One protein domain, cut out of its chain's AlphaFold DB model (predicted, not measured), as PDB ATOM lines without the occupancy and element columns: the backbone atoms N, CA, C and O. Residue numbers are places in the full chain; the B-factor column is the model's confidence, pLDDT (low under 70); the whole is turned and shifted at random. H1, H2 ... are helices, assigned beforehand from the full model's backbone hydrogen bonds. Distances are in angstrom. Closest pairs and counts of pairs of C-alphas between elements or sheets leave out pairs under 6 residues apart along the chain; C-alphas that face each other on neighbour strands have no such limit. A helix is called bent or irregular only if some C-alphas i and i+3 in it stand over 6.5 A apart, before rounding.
ATOM      1  N   THR A  33      36.428 -48.761  36.251       61.72
ATOM      2  CA  THR A  33      35.786 -47.936  37.290       61.72
ATOM      3  C   THR A  33      34.353 -48.416  37.553       61.72
ATOM      4  O   THR A  33      33.606 -48.652  36.609       61.72
ATOM      5  N   GLY A  34      33.934 -48.561  38.819       61.38
ATOM      6  CA  GLY A  34      32.638 -49.174  39.181       61.38
ATOM      7  C   GLY A  34      31.397 -48.570  38.498       61.38
ATOM      8  O   GLY A  34      30.380 -49.241  38.336       61.38
ATOM      9  N   LYS A  35      31.507 -47.331  37.999       62.75
ATOM     10  CA  LYS A  35      30.508 -46.677  37.136       62.75
ATOM     11  C   LYS A  35      30.308 -47.406  35.796       62.75
ATOM     12  O   LYS A  35      29.184 -47.500  35.319       62.75
ATOM     13  N   SER A  36      31.372 -47.952  35.207       73.94
ATOM     14  CA  SER A  36      31.343 -48.711  33.951       73.94
ATOM     15  C   SER A  36      30.569 -50.023  34.082       73.94
ATOM     16  O   SER A  36      29.756 -50.349  33.219       73.94
ATOM     17  N   TRP A  37      30.770 -50.756  35.182       73.94
ATOM     18  CA  TRP A  37      30.075 -52.023  35.407       73.94
ATOM     19  C   TRP A  37      28.572 -51.828  35.601       73.94
ATOM     20  O   TRP A  37      27.789 -52.482  34.914       73.94
ATOM     21  N   ARG A  38      28.169 -50.886  36.469       78.06
ATOM     22  CA  ARG A  38      26.748 -50.577  36.689       78.06
ATOM     23  C   ARG A  38      26.052 -50.252  35.369       78.06
ATOM     24  O   ARG A  38      25.018 -50.832  35.078       78.06
ATOM     25  N   LEU A  39      26.663 -49.408  34.537       82.38
ATOM     26  CA  LEU A  39      26.108 -49.045  33.232       82.38
ATOM     27  C   LEU A  39      26.010 -50.236  32.269       82.38
ATOM     28  O   LEU A  39      25.030 -50.332  31.543       82.38
ATOM     29  N   ARG A  40      26.987 -51.152  32.259       81.38
ATOM     30  CA  ARG A  40      26.933 -52.361  31.417       81.38
ATOM     31  C   ARG A  40      25.862 -53.347  31.873       81.38
ATOM     32  O   ARG A  40      25.243 -53.993  31.035       81.38
ATOM     33  N   TRP A  41      25.672 -53.486  33.181       85.12
ATOM     34  CA  TRP A  41      24.606 -54.315  33.734       85.12
ATOM     35  C   TRP A  41      23.231 -53.700  33.447       85.12
ATOM     36  O   TRP A  41      22.388 -54.380  32.868       85.12
ATOM     37  N   GLU A  42      23.051 -52.402  33.733       88.00
ATOM     38  CA  GLU A  42      21.836 -51.644  33.391       88.00
ATOM     39  C   GLU A  42      21.523 -51.765  31.889       88.00
ATOM     40  O   GLU A  42      20.382 -52.008  31.509       88.00
ATOM     41  N   GLU A  43      22.539 -51.669  31.026       88.56
ATOM     42  CA  GLU A  43      22.382 -51.801  29.578       88.56
ATOM     43  C   GLU A  43      21.826 -53.163  29.155       88.56
ATOM     44  O   GLU A  43      20.887 -53.206  28.362       88.56
ATOM     45  N   ARG A  44      22.379 -54.263  29.677       88.25
ATOM     46  CA  ARG A  44      21.910 -55.618  29.346       88.25
ATOM     47  C   ARG A  44      20.459 -55.814  29.762       88.25
ATOM     48  O   ARG A  44      19.648 -56.219  28.941       88.25
ATOM     49  N   VAL A  45      20.126 -55.424  30.993       89.69
ATOM     50  CA  VAL A  45      18.765 -55.545  31.531       89.69
ATOM     51  C   VAL A  45      17.765 -54.763  30.676       89.69
ATOM     52  O   VAL A  45      16.714 -55.292  30.326       89.69
ATOM     53  N   VAL A  46      18.090 -53.526  30.281       90.62
ATOM     54  CA  VAL A  46      17.195 -52.726  29.429       90.62
ATOM     55  C   VAL A  46      17.031 -53.343  28.038       90.62
ATOM     56  O   VAL A  46      15.920 -53.332  27.515       90.62
ATOM     57  N   ILE A  47      18.096 -53.880  27.435       90.00
ATOM     58  CA  ILE A  47      18.024 -54.529  26.115       90.00
ATOM     59  C   ILE A  47      17.151 -55.788  26.172       90.00
ATOM     60  O   ILE A  47      16.255 -55.939  25.341       90.00
ATOM     61  N   ASP A  48      17.368 -56.646  27.167       89.50
ATOM     62  CA  ASP A  48      16.627 -57.901  27.321       89.50
ATOM     63  C   ASP A  48      15.137 -57.631  27.573       89.50
ATOM     64  O   ASP A  48      14.267 -58.205  26.914       89.50
ATOM     65  N   LEU A  49      14.824 -56.685  28.463       91.69
ATOM     66  CA  LEU A  49      13.443 -56.288  28.741       91.69
ATOM     67  C   LEU A  49      12.784 -55.620  27.531       91.69
ATOM     68  O   LEU A  49      11.606 -55.859  27.275       91.69
ATOM     69  N   GLN A  50      13.516 -54.813  26.759       91.75
ATOM     70  CA  GLN A  50      13.000 -54.202  25.534       91.75
ATOM     71  C   GLN A  50      12.636 -55.254  24.487       91.75
ATOM     72  O   GLN A  50      11.600 -55.116  23.832       91.75
ATOM     73  N   ALA A  51      13.457 -56.295  24.345       88.50
ATOM     74  CA  ALA A  51      13.186 -57.405  23.441       88.50
ATOM     75  C   ALA A  51      11.952 -58.215  23.877       88.50
ATOM     76  O   ALA A  51      11.157 -58.616  23.032       88.50
ATOM     77  N   GLN A  52      11.761 -58.416  25.185       91.25
ATOM     78  CA  GLN A  52      10.669 -59.235  25.725       91.25
ATOM     79  C   GLN A  52       9.334 -58.488  25.869       91.25
ATOM     80  O   GLN A  52       8.269 -59.041  25.609       91.25
ATOM     81  N   LEU A  53       9.368 -57.243  26.346       88.75
ATOM     82  CA  LEU A  53       8.189 -56.508  26.820       88.75
ATOM     83  C   LEU A  53       7.853 -55.278  25.965       88.75
ATOM     84  O   LEU A  53       6.766 -54.712  26.133       88.75
ATOM     85  N   GLY A  54       8.756 -54.853  25.077       89.75
ATOM     86  CA  GLY A  54       8.643 -53.601  24.329       89.75
ATOM     87  C   GLY A  54       8.746 -52.361  25.226       89.75
ATOM     88  O   GLY A  54       9.289 -52.412  26.324       89.75
ATOM     89  N   ASN A  55       8.201 -51.225  24.777       91.50
ATOM     90  CA  ASN A  55       8.300 -49.937  25.484       91.50
ATOM     91  C   ASN A  55       7.433 -49.888  26.765       91.50
ATOM     92  O   ASN A  55       6.397 -49.221  26.790       91.50
ATOM     93  N   LYS A  56       7.849 -50.566  27.839       92.75
ATOM     94  CA  LYS A  56       7.164 -50.578  29.147       92.75
ATOM     95  C   LYS A  56       8.072 -50.031  30.253       92.75
ATOM     96  O   LYS A  56       8.435 -50.739  31.186       92.75
ATOM     97  N   TRP A  57       8.420 -48.747  30.156       92.75
ATOM     98  CA  TRP A  57       9.443 -48.098  30.991       92.75
ATOM     99  C   TRP A  57       9.200 -48.190  32.501       92.75
ATOM    100  O   TRP A  57      10.139 -48.458  33.245       92.75
ATOM    101  N   ALA A  58       7.949 -48.043  32.950       92.00
ATOM    102  CA  ALA A  58       7.592 -48.189  34.363       92.00
ATOM    103  C   ALA A  58       7.923 -49.592  34.895       92.00
ATOM    104  O   ALA A  58       8.474 -49.734  35.980       92.00
ATOM    105  N   LYS A  59       7.686 -50.628  34.083       91.75
ATOM    106  CA  LYS A  59       8.049 -52.008  34.414       91.75
ATOM    107  C   LYS A  59       9.560 -52.238  34.350       91.75
ATOM    108  O   LYS A  59      10.048 -53.157  34.976       91.75
ATOM    109  N   PHE A  60      10.324 -51.430  33.618       93.25
ATOM    110  CA  PHE A  60      11.783 -51.586  33.563       93.25
ATOM    111  C   PHE A  60      12.435 -50.972  34.799       93.25
ATOM    112  O   PHE A  60      13.391 -51.529  35.332       93.25
ATOM    113  N   ALA A  61      11.880 -49.860  35.285       91.62
ATOM    114  CA  ALA A  61      12.313 -49.204  36.512       91.62
ATOM    115  C   ALA A  61      12.215 -50.130  37.739       91.62
ATOM    116  O   ALA A  61      13.075 -50.068  38.610       91.62
ATOM    117  N   THR A  62      11.254 -51.063  37.779       91.19
ATOM    118  CA  THR A  62      11.159 -52.042  38.880       91.19
ATOM    119  C   THR A  62      12.335 -53.020  38.922       91.19
ATOM    120  O   THR A  62      12.647 -53.545  39.984       91.19
ATOM    121  N   TYR A  63      13.003 -53.267  37.789       86.75
ATOM    122  CA  TYR A  63      14.198 -54.121  37.719       86.75
ATOM    123  C   TYR A  63      15.506 -53.342  37.920       86.75
ATOM    124  O   TYR A  63      16.567 -53.949  38.063       86.75
ATOM    125  N   LEU A  64      15.453 -52.006  37.924       89.25
ATOM    126  CA  LEU A  64      16.615 -51.124  38.009       89.25
ATOM    127  C   LEU A  64      16.520 -50.276  39.286       89.25
ATOM    128  O   LEU A  64      15.951 -49.181  39.257       89.25
ATOM    129  N   PRO A  65      17.080 -50.742  40.418       84.44
ATOM    130  CA  PRO A  65      16.937 -50.045  41.690       84.44
ATOM    131  C   PRO A  65      17.537 -48.634  41.615       84.44
ATOM    132  O   PRO A  65      18.687 -48.446  41.215       84.44
ATOM    133  N   GLY A  66      16.749 -47.627  42.004       85.94
ATOM    134  CA  GLY A  66      17.162 -46.220  41.979       85.94
ATOM    135  C   GLY A  66      17.131 -45.562  40.593       85.94
ATOM    136  O   GLY A  66      17.652 -44.455  40.433       85.94
ATOM    137  N   ARG A  67      16.532 -46.205  39.583       88.06
ATOM    138  CA  ARG A  67      16.247 -45.589  38.281       88.06
ATOM    139  C   ARG A  67      14.757 -45.342  38.111       88.06
ATOM    140  O   ARG A  67      13.939 -46.212  38.368       88.06
ATOM    141  N   THR A  68      14.419 -44.153  37.623       92.31
ATOM    142  CA  THR A  68      13.056 -43.810  37.218       92.31
ATOM    143  C   THR A  68      12.793 -44.259  35.783       92.31
ATOM    144  O   THR A  68      13.710 -44.376  34.966       92.31
ATOM    145  N   ASP A  69      11.529 -44.469  35.447       93.44
ATOM    146  CA  ASP A  69      11.049 -44.758  34.092       93.44
ATOM    147  C   ASP A  69      11.518 -43.709  33.061       93.44
ATOM    148  O   ASP A  69      11.922 -44.054  31.945       93.44
ATOM    149  N   ILE A  70      11.572 -42.434  33.463       90.62
ATOM    150  CA  ILE A  70      12.126 -41.329  32.667       90.62
ATOM    151  C   ILE A  70      13.606 -41.576  32.351       90.62
ATOM    152  O   ILE A  70      14.030 -41.411  31.202       90.62
ATOM    153  N   ALA A  71      14.394 -41.995  33.346       89.94
ATOM    154  CA  ALA A  71      15.812 -42.286  33.163       89.94
ATOM    155  C   ALA A  71      16.025 -43.467  32.204       89.94
ATOM    156  O   ALA A  71      16.905 -43.395  31.344       89.94
ATOM    157  N   VAL A  72      15.190 -44.507  32.287       90.81
ATOM    158  CA  VAL A  72      15.246 -45.667  31.382       90.81
ATOM    159  C   VAL A  72      14.890 -45.273  29.943       90.81
ATOM    160  O   VAL A  72      15.612 -45.619  29.008       90.81
ATOM    161  N   LYS A  73      13.833 -44.479  29.745       91.62
ATOM    162  CA  LYS A  73      13.452 -43.961  28.419       91.62
ATOM    163  C   LYS A  73      14.570 -43.121  27.790       91.62
ATOM    164  O   LYS A  73      14.852 -43.241  26.594       91.62
ATOM    165  N   ASN A  74      15.211 -42.268  28.591       90.50
ATOM    166  CA  ASN A  74      16.329 -41.432  28.151       90.50
ATOM    167  C   ASN A  74      17.566 -42.279  27.816       90.50
ATOM    168  O   ASN A  74      18.210 -42.063  26.785       90.50
ATOM    169  N   PHE A  75      17.862 -43.282  28.644       88.75
ATOM    170  CA  PHE A  75      18.908 -44.264  28.376       88.75
ATOM    171  C   PHE A  75      18.674 -44.968  27.032       88.75
ATOM    172  O   PHE A  75      19.559 -44.993  26.176       88.75
ATOM    173  N   TRP A  76      17.454 -45.445  26.784       89.00
ATOM    174  CA  TRP A  76      17.112 -46.116  25.535       89.00
ATOM    175  C   TRP A  76      17.204 -45.185  24.321       89.00
ATOM    176  O   TRP A  76      17.831 -45.529  23.322       89.00
ATOM    177  N   SER A  77      16.680 -43.962  24.416       86.94
ATOM    178  CA  SER A  77      16.678 -42.983  23.315       86.94
ATOM    179  C   SER A  77      18.091 -42.539  22.907       86.94
ATOM    180  O   SER A  77      18.380 -42.336  21.725       86.94
ATOM    181  N   THR A  78      19.007 -42.423  23.872       83.75
ATOM    182  CA  THR A  78      20.425 -42.136  23.600       83.75
ATOM    183  C   THR A  78      21.161 -43.348  23.018       83.75
ATOM    184  O   THR A  78      22.046 -43.179  22.171       83.75
ATOM    185  N   ARG A  79      20.771 -44.574  23.392       80.06
ATOM    186  CA  ARG A  79      21.346 -45.820  22.860       80.06
ATOM    187  C   ARG A  79      20.825 -46.174  21.466       80.06
ATOM    188  O   ARG A  79      21.615 -46.611  20.632       80.06
ATOM    189  N   GLN A  80      19.555 -45.897  21.167       72.06
ATOM    190  CA  GLN A  80      18.928 -46.146  19.864       72.06
ATOM    191  C   GLN A  80      19.678 -45.495  18.702       72.06
ATOM    192  O   GLN A  80      19.778 -46.088  17.639       72.06
ATOM    193  N   LYS A  81      20.286 -44.320  18.900       67.31
ATOM    194  CA  LYS A  81      21.100 -43.654  17.866       67.31
ATOM    195  C   LYS A  81      22.439 -44.361  17.584       67.31
ATOM    196  O   LYS A  81      23.105 -44.046  16.601       67.31
ATOM    197  N   ARG A  82      22.864 -45.286  18.453       64.00
ATOM    198  CA  ARG A  82      24.101 -46.080  18.323       64.00
ATOM    199  C   ARG A  82      23.832 -47.509  17.838       64.00
ATOM    200  O   ARG A  82      24.734 -48.098  17.254       64.00
ATOM    201  N   LEU A  83      22.618 -48.034  18.028       59.22
ATOM    202  CA  LEU A  83      22.226 -49.390  17.617       59.22
ATOM    203  C   LEU A  83      22.312 -49.657  16.096       59.22
ATOM    204  O   LEU A  83      22.778 -50.740  15.750       59.22
ATOM    205  N   PRO A  84      21.999 -48.715  15.176       57.56
ATOM    206  CA  PRO A  84      22.141 -48.940  13.734       57.56
ATOM    207  C   PRO A  84      23.574 -49.247  13.287       57.56
ATOM    208  O   PRO A  84      23.766 -49.869  12.252       57.56
ATOM    209  N   ARG A  85      24.584 -48.840  14.070       57.66
ATOM    210  CA  ARG A  85      25.997 -49.157  13.802       57.66
ATOM    211  C   ARG A  85      26.436 -50.516  14.355       57.66
ATOM    212  O   ARG A  85      27.508 -50.975  13.993       57.66
ATOM    213  N   ILE A  86      25.654 -51.120  15.252       55.03
ATOM    214  CA  ILE A  86      26.020 -52.352  15.972       55.03
ATOM    215  C   ILE A  86      25.192 -53.547  15.484       55.03
ATOM    216  O   ILE A  86      25.726 -54.641  15.380       55.03
TER     217      ILE A  86
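This is residues 33 to 86 of the 247 residues of an uncharacterized protein of Musa balbisiana (UniProt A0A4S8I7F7). One long helix, H1, crosses a shorter helix, H3, at about a right angle, like the two bars of a cross set one over the other, and the very short helix H2 packs on the first part of H3 and lies near H1 as well. The two ends reach out from this small body: residues 33 to 38, of which 34 to 38 belong to H1, stick out at one end of the long helix, and residues 80 to 86, of which Gln 80 is the last residue of H3, stick out at the other end of the printed part. The printed part has 54 residues with three named helices, in the order H1, H2, H3 along the chain, and no named strand; the class is all helix. The whole is compact, with a radius of gyration of the C-alphas of 10.9 A, and the C-alphas span 28 by 28 by 18 A along their three main axes.

The longest helix, H1, holds residues 34 to 53, 20 residues, and measures 28.4 A from first to last C-alpha. It runs from C-alpha 34 at (32.638, -49.174, 39.181) to C-alpha 53 at (8.189, -56.508, 26.820). H3 holds residues 69 to 80 and measures 16.3 A; its last C-alpha, that of Gln 80, is at (18.928, -46.146, 19.864). H2 is the five residues 57 to 61.

H1 and H3 are close but not clearly touching; their closest C-alphas, those of Val 46 and Val 72, are 7.6 A apart. Their lines stand at 90 degrees, about perpendicular. H1 and H2 are also close but not clearly touching, with the C-alphas of Val 46 and Phe 60 the closest at 6.9 A. H2 and H3 touch, H3 with residues 69 to 73 alone; the closest C-alphas are those of Trp 57 and Asp 69, 4.8 A apart. No helix is bent. In H1, H2 and H3 every O i to N i+4 pair is within hydrogen-bond range.

The two C-alphas farthest apart are those of Thr 33 and Leu 53, at 30.7 A. Without the stretches that stand free, residues 33 to 38 and 80 to 86, the body of 41 residues spans 22 by 19 by 17 A. The printed part has no cut. The link from H1 to H2, with 3 residues between them, is tight, and the link from H2 to H3, with 7 residues between them, is short. The mean pLDDT of the printed part is 83.3; residues 33 to 35 and 81 to 86 of this predicted model are under 70.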